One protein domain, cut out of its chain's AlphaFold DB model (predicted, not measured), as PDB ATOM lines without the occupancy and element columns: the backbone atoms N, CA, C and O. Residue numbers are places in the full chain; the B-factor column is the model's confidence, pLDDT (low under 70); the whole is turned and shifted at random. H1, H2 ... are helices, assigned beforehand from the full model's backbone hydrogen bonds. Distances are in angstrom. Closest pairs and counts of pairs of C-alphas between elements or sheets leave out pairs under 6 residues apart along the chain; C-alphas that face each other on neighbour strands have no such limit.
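Overview. This is residues 211 to 262 of the 823 residues of an uncharacterized protein of Symbiodinium microadriaticum (UniProt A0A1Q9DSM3). The domain is a small open frame of four helices with few contacts between them: H1 makes one long side, H2 turns off steeply beyond its last residues, and H3 runs back opposite ways to H1. The short H4 lies on another side of the frame, so that H1, H3 and H4 make a triangle when seen along the longest axis. The printed part has 52 residues with four named helices, in the order H1, H2, H3, H4, and no named strand; the class is all helix. The whole is compact, with a radius of gyration of the C-alphas of 10.1 A, and the C-alphas span 28 by 20 by 18 A.

Along the chain. Residues 211 to 213 come before H1, which holds residues 214 to 226 and is the longest helix, 18.1 A from first to last C-alpha. It begins at C-alpha 214, at (15.054, -43.632, -118.661). H2 holds residues 229 to 238 and is 14.7 A long; its C-alpha 229 is at (11.624, -63.090, -103.309). H3, residues 243 to 250, is 10.1 A long. H4, residues 255 to 260, is 8.7 A long and ends at C-alpha 260, at (7.821, -60.228, -119.380). Residues 261 and 262 follow it.

Arrangement. H1 and H2 are close but not clearly touching; their closest C-alphas are those of Val 224 and Leu 232, 7.4 A apart. They run opposite ways at a steep tilt of 60 degrees. H1 and H3 only just touch, with 3 pairs of C-alphas within 8 A, and H1 does so with residues 217 to 221 alone. Their closest C-alphas are those of Lys 217 and Leu 248, 6.3 A apart. They run opposite ways at a shallow tilt of 34 degrees, only just short of steep. H2 and H3 are apart. H4 touches no helix: it is apart from H1 and H2, and only just apart from H3, with the closest C-alphas 8.1 A apart. In H1, H3 and H4 every O i to N i+4 pair is within hydrogen-bond range; in H2, 5 of 6 are.

Size, cuts and confidence. The two C-alphas farthest apart are those of Asn 213 and Ala 230, at 27.7 A, while the first and last printed C-alphas, of Lys 211 and Glu 262, are 14.8 A apart. The printed part has no cut. The links H1 to H2, H2 to H3 and H3 to H4 are tight, with 2, 4 and 4 residues between the helices. The mean pLDDT of the printed part is 88.1; residues 238 and 241 are under 70, and H2 has a mean of 77.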
ATOM      1  N   LYS A 211      17.232 -51.052-126.835       95.56
ATOM      2  CA  LYS A 211      17.809 -50.061-125.911       95.56
ATOM      3  C   LYS A 211      16.718 -49.299-125.153       95.56
ATOM      4  O   LYS A 211      15.872 -48.658-125.768       95.56
ATOM      5  N   LEU A 212      16.760 -49.359-123.825       96.19
ATOM      6  CA  LEU A 212      15.840 -48.699-122.901       96.19
ATOM      7  C   LEU A 212      16.152 -47.208-122.759       96.19
ATOM      8  O   LEU A 212      17.310 -46.821-122.584       96.19
ATOM      9  N   ASN A 213      15.103 -46.387-122.737       95.75
ATOM     10  CA  ASN A 213      15.194 -45.006-122.273       95.75
ATOM     11  C   ASN A 213      15.049 -44.942-120.733       95.75
ATOM     12  O   ASN A 213      14.862 -45.966-120.071       95.75
ATOM     13  N   GLU A 214      15.132 -43.753-120.127       94.62
ATOM     14  CA  GLU A 214      15.054 -43.632-118.661       94.62
ATOM     15  C   GLU A 214      13.699 -44.046-118.060       94.62
ATOM     16  O   GLU A 214      13.675 -44.547-116.933       94.62
ATOM     17  N   ALA A 215      12.589 -43.924-118.797       94.12
ATOM     18  CA  ALA A 215      11.292 -44.439-118.354       94.12
ATOM     19  C   ALA A 215      11.278 -45.978-118.357       94.12
ATOM     20  O   ALA A 215      10.846 -46.586-117.375       94.12
ATOM     21  N   GLY A 216      11.847 -46.609-119.390       95.81
ATOM     22  CA  GLY A 216      12.045 -48.058-119.433       95.81
ATOM     23  C   GLY A 216      12.931 -48.565-118.297       95.81
ATOM     24  O   GLY A 216      12.523 -49.449-117.547       95.81
ATOM     25  N   LYS A 217      14.098 -47.948-118.071       95.62
ATOM     26  CA  LYS A 217      14.967 -48.291-116.928       95.62
ATOM     27  C   LYS A 217      14.261 -48.095-115.583       95.62
ATOM     28  O   LYS A 217      14.442 -48.900-114.671       95.62
ATOM     29  N   ALA A 218      13.449 -47.045-115.431       94.94
ATOM     30  CA  ALA A 218      12.652 -46.827-114.224       94.94
ATOM     31  C   ALA A 218      11.596 -47.928-114.013       94.94
ATOM     32  O   ALA A 218      11.451 -48.400-112.885       94.94
ATOM     33  N   LYS A 219      10.924 -48.393-115.076       96.31
ATOM     34  CA  LYS A 219      10.007 -49.544-115.015       96.31
ATOM     35  C   LYS A 219      10.717 -50.835-114.619       96.31
ATOM     36  O   LYS A 219      10.236 -51.498-113.707       96.31
ATOM     37  N   VAL A 220      11.876 -51.151-115.208       95.19
ATOM     38  CA  VAL A 220      12.676 -52.332-114.817       95.19
ATOM     39  C   VAL A 220      13.039 -52.262-113.327       95.19
ATOM     40  O   VAL A 220      12.745 -53.193-112.581       95.19
ATOM     41  N   ARG A 221      13.566 -51.122-112.849       94.88
ATOM     42  CA  ARG A 221      13.871 -50.908-111.416       94.88
ATOM     43  C   ARG A 221      12.638 -51.062-110.515       94.88
ATOM     44  O   ARG A 221      12.738 -51.629-109.430       94.88
ATOM     45  N   HIS A 222      11.473 -50.579-110.948       94.81
ATOM     46  CA  HIS A 222      10.224 -50.710-110.197       94.81
ATOM     47  C   HIS A 222       9.701 -52.156-110.169       94.81
ATOM     48  O   HIS A 222       9.245 -52.612-109.124       94.81
ATOM     49  N   ALA A 223       9.800 -52.891-111.281       93.31
ATOM     50  CA  ALA A 223       9.429 -54.301-111.354       93.31
ATOM     51  C   ALA A 223      10.302 -55.155-110.420       93.31
ATOM     52  O   ALA A 223       9.760 -55.886-109.595       93.31
ATOM     53  N   VAL A 224      11.627 -54.966-110.453       93.12
ATOM     54  CA  VAL A 224      12.575 -55.624-109.531       93.12
ATOM     55  C   VAL A 224      12.253 -55.303-108.068       93.12
ATOM     56  O   VAL A 224      12.261 -56.197-107.230       93.12
ATOM     57  N   LYS A 225      11.904 -54.048-107.749       93.50
ATOM     58  CA  LYS A 225      11.536 -53.636-106.383       93.50
ATOM     59  C   LYS A 225      10.181 -54.187-105.906       93.50
ATOM     60  O   LYS A 225       9.968 -54.294-104.701       93.50
ATOM     61  N   LYS A 226       9.247 -54.470-106.822       91.12
ATOM     62  CA  LYS A 226       7.892 -54.961-106.505       91.12
ATOM     63  C   LYS A 226       7.797 -56.492-106.507       91.12
ATOM     64  O   LYS A 226       6.894 -57.034-105.872       91.12
ATOM     65  N   ALA A 227       8.690 -57.182-107.213       90.12
ATOM     66  CA  ALA A 227       8.756 -58.635-107.211       90.12
ATOM     67  C   ALA A 227       9.041 -59.162-105.791       90.12
ATOM     68  O   ALA A 227       9.937 -58.684-105.096       90.12
ATOM     69  N   SER A 228       8.258 -60.150-105.351       85.31
ATOM     70  CA  SER A 228       8.557 -60.901-104.130       85.31
ATOM     71  C   SER A 228       9.825 -61.739-104.324       85.31
ATOM     72  O   SER A 228      10.235 -61.996-105.453       85.31
ATOM     73  N   VAL A 229      10.431 -62.221-103.233       80.94
ATOM     74  CA  VAL A 229      11.624 -63.090-103.309       80.94
ATOM     75  C   VAL A 229      11.370 -64.322-104.193       80.94
ATOM     76  O   VAL A 229      12.217 -64.653-105.014       80.94
ATOM     77  N   ALA A 230      10.172 -64.915-104.113       78.38
ATOM     78  CA  ALA A 230       9.751 -66.009-104.990       78.38
ATOM     79  C   ALA A 230       9.633 -65.574-106.466       78.38
ATOM     80  O   ALA A 230      10.205 -66.215-107.338       78.38
ATOM     81  N   ALA A 231       8.994 -64.434-106.759       80.69
ATOM     82  CA  ALA A 231       8.896 -63.930-108.133       80.69
ATOM     83  C   ALA A 231      10.267 -63.537-108.726       80.69
ATOM     84  O   ALA A 231      10.464 -63.615-109.937       80.69
ATOM     85  N   LEU A 232      11.229 -63.131-107.887       79.12
ATOM     86  CA  LEU A 232      12.621 -62.923-108.295       79.12
ATOM     87  C   LEU A 232      13.349 -64.244-108.585       79.12
ATOM     88  O   LEU A 232      14.228 -64.245-109.443       79.12
ATOM     89  N   GLN A 233      12.992 -65.352-107.926       77.31
ATOM     90  CA  GLN A 233      13.491 -66.686-108.282       77.31
ATOM     91  C   GLN A 233      12.899 -67.159-109.616       77.31
ATOM     92  O   GLN A 233      13.674 -67.499-110.500       77.31
ATOM     93  N   ASP A 234      11.586 -67.037-109.841       79.81
ATOM     94  CA  ASP A 234      10.948 -67.382-111.131       79.81
ATOM     95  C   ASP A 234      11.507 -66.561-112.316       79.81
ATOM     96  O   ASP A 234      11.605 -67.033-113.455       79.81
ATOM     97  N   LEU A 235      11.886 -65.301-112.066       76.06
ATOM     98  CA  LEU A 235      12.604 -64.471-113.036       76.06
ATOM     99  C   LEU A 235      14.031 -64.993-113.276       76.06
ATOM    100  O   LEU A 235      14.425 -65.116-114.434       76.06
ATOM    101  N   LYS A 236      14.770 -65.350-112.216       74.44
ATOM    102  CA  LYS A 236      16.151 -65.868-112.285       74.44
ATOM    103  C   LYS A 236      16.291 -67.288-112.839       74.44
ATOM    104  O   LYS A 236      17.329 -67.578-113.413       74.44
ATOM    105  N   GLU A 237      15.299 -68.164-112.692       76.25
ATOM    106  CA  GLU A 237      15.362 -69.518-113.270       76.25
ATOM    107  C   GLU A 237      15.206 -69.510-114.797       76.25
ATOM    108  O   GLU A 237      15.699 -70.409-115.476       76.25
ATOM    109  N   VAL A 238      14.523 -68.498-115.351       66.62
ATOM    110  CA  VAL A 238      14.187 -68.449-116.783       66.62
ATOM    111  C   VAL A 238      15.030 -67.439-117.570       66.62
ATOM    112  O   VAL A 238      15.240 -67.634-118.764       66.62
ATOM    113  N   THR A 239      15.557 -66.383-116.941       75.06
ATOM    114  CA  THR A 239      16.621 -65.561-117.552       75.06
ATOM    115  C   THR A 239      17.982 -66.020-117.061       75.06
ATOM    116  O   THR A 239      18.145 -66.211-115.861       75.06
ATOM    117  N   SER A 240      18.981 -66.107-117.945       73.00
ATOM    118  CA  SER A 240      20.366 -66.386-117.536       73.00
ATOM    119  C   SER A 240      20.799 -65.443-116.408       73.00
ATOM    120  O   SER A 240      20.562 -64.234-116.518       73.00
ATOM    121  N   GLU A 241      21.421 -65.977-115.351       64.62
ATOM    122  CA  GLU A 241      21.758 -65.207-114.148       64.62
ATOM    123  C   GLU A 241      22.460 -63.882-114.498       64.62
ATOM    124  O   GLU A 241      23.480 -63.850-115.189       64.62
ATOM    125  N   GLY A 242      21.874 -62.768-114.046       78.75
ATOM    126  CA  GLY A 242      22.377 -61.418-114.305       78.75
ATOM    127  C   GLY A 242      21.835 -60.718-115.559       78.75
ATOM    128  O   GLY A 242      22.254 -59.594-115.819       78.75
ATOM    129  N   GLU A 243      20.897 -61.285-116.334       85.62
ATOM    130  CA  GLU A 243      20.320 -60.572-117.496       85.62
ATOM    131  C   GLU A 243      19.604 -59.266-117.094       85.62
ATOM    132  O   GLU A 243      19.718 -58.261-117.796       85.62
ATOM    133  N   ILE A 244      18.930 -59.247-115.938       89.06
ATOM    134  CA  ILE A 244      18.250 -58.056-115.395       89.06
ATOM    135  C   ILE A 244      19.262 -56.966-115.014       89.06
ATOM    136  O   ILE A 244      19.106 -55.816-115.427       89.06
ATOM    137  N   ASP A 245      20.315 -57.320-114.275       88.75
ATOM    138  CA  ASP A 245      21.353 -56.375-113.843       88.75
ATOM    139  C   ASP A 245      22.122 -55.839-115.061       88.75
ATOM    140  O   ASP A 245      22.248 -54.630-115.256       88.75
ATOM    141  N   LYS A 246      22.481 -56.728-115.994       86.50
ATOM    142  CA  LYS A 246      23.063 -56.376-117.293       86.50
ATOM    143  C   LYS A 246      22.149 -55.471-118.122       86.50
ATOM    144  O   LYS A 246      22.660 -54.609-118.841       86.50
ATOM    145  N   ALA A 247      20.826 -55.625-118.049       87.44
ATOM    146  CA  ALA A 247      19.878 -54.749-118.736       87.44
ATOM    147  C   ALA A 247      19.772 -53.361-118.087       87.44
ATOM    148  O   ALA A 247      19.614 -52.368-118.803       87.44
ATOM    149  N   LEU A 248      19.912 -53.273-116.762       88.25
ATOM    150  CA  LEU A 248      19.995 -52.006-116.033       88.25
ATOM    151  C   LEU A 248      21.302 -51.258-116.339       88.25
ATOM    152  O   LEU A 248      21.246 -50.068-116.656       88.25
ATOM    153  N   ASP A 249      22.437 -51.959-116.331       84.94
ATOM    154  CA  ASP A 249      23.769 -51.384-116.557       84.94
ATOM    155  C   ASP A 249      24.008 -50.997-118.022       84.94
ATOM    156  O   ASP A 249      24.408 -49.874-118.333       84.94
ATOM    157  N   SER A 250      23.735 -51.910-118.961       89.50
ATOM    158  CA  SER A 250      23.937 -51.650-120.396       89.50
ATOM    159  C   SER A 250      22.822 -50.811-121.024       89.50
ATOM    160  O   SER A 250      22.962 -50.327-122.153       89.50
ATOM    161  N   GLY A 251      21.685 -50.676-120.332       92.62
ATOM    162  CA  GLY A 251      20.459 -50.119-120.891       92.62
ATOM    163  C   GLY A 251      19.911 -50.919-122.076       92.62
ATOM    164  O   GLY A 251      19.182 -50.341-122.878       92.62
ATOM    165  N   ARG A 252      20.275 -52.198-122.249       94.75
ATOM    166  CA  ARG A 252      19.769 -53.065-123.326       94.75
ATOM    167  C   ARG A 252      19.125 -54.330-122.782       94.75
ATOM    168  O   ARG A 252      19.725 -55.025-121.975       94.75
ATOM    169  N   ILE A 253      17.946 -54.655-123.292       95.56
ATOM    170  CA  ILE A 253      17.127 -55.783-122.843       95.56
ATOM    171  C   ILE A 253      16.783 -56.705-124.023       95.56
ATOM    172  O   ILE A 253      16.730 -56.255-125.173       95.56
ATOM    173  N   SER A 254      16.576 -57.996-123.766       94.50
ATOM    174  CA  SER A 254      16.048 -58.930-124.768       94.50
ATOM    175  C   SER A 254      14.552 -58.692-125.012       94.50
ATOM    176  O   SER A 254      13.848 -58.192-124.134       94.50
ATOM    177  N   ASP A 255      14.044 -59.071-126.191       92.81
ATOM    178  CA  ASP A 255      12.601 -58.997-126.502       92.81
ATOM    179  C   ASP A 255      11.754 -59.782-125.481       92.81
ATOM    180  O   ASP A 255      10.625 -59.408-125.164       92.81
ATOM    181  N   GLU A 256      12.297 -60.889-124.975       92.06
ATOM    182  CA  GLU A 256      11.622 -61.811-124.066       92.06
ATOM    183  C   GLU A 256      11.507 -61.227-122.655       92.06
ATOM    184  O   GLU A 256      10.405 -61.166-122.101       92.06
ATOM    185  N   LEU A 257      12.602 -60.683-122.112       92.62
ATOM    186  CA  LEU A 257      12.572 -59.971-120.837       92.62
ATOM    187  C   LEU A 257      11.783 -58.651-120.941       92.62
ATOM    188  O   LEU A 257      11.058 -58.302-120.014       92.62
ATOM    189  N   ALA A 258      11.829 -57.956-122.084       95.06
ATOM    190  CA  ALA A 258      10.972 -56.796-122.348       95.06
ATOM    191  C   ALA A 258       9.476 -57.139-122.308       95.06
ATOM    192  O   ALA A 258       8.701 -56.420-121.679       95.06
ATOM    193  N   THR A 259       9.083 -58.250-122.938       94.81
ATOM    194  CA  THR A 259       7.692 -58.729-122.943       94.81
ATOM    195  C   THR A 259       7.242 -59.111-121.531       94.81
ATOM    196  O   THR A 259       6.160 -58.717-121.105       94.81
ATOM    197  N   ARG A 260       8.090 -59.821-120.773       91.88
ATOM    198  CA  ARG A 260       7.821 -60.228-119.380       91.88
ATOM    199  C   ARG A 260       7.722 -59.059-118.396       91.88
ATOM    200  O   ARG A 260       7.000 -59.164-117.413       91.88
ATOM    201  N   LEU A 261       8.434 -57.961-118.649       94.81
ATOM    202  CA  LEU A 261       8.377 -56.736-117.842       94.81
ATOM    203  C   LEU A 261       7.328 -55.724-118.344       94.81
ATOM    204  O   LEU A 261       7.329 -54.579-117.891       94.81
ATOM    205  N   GLU A 262       6.453 -56.134-119.273       96.50
ATOM    206  CA  GLU A 262       5.385 -55.314-119.868       96.50
ATOM    207  C   GLU A 262       5.893 -53.970-120.436       96.50
ATOM    208  O   GLU A 262       5.223 -52.934-120.374       96.50
TER     209      GLU A 262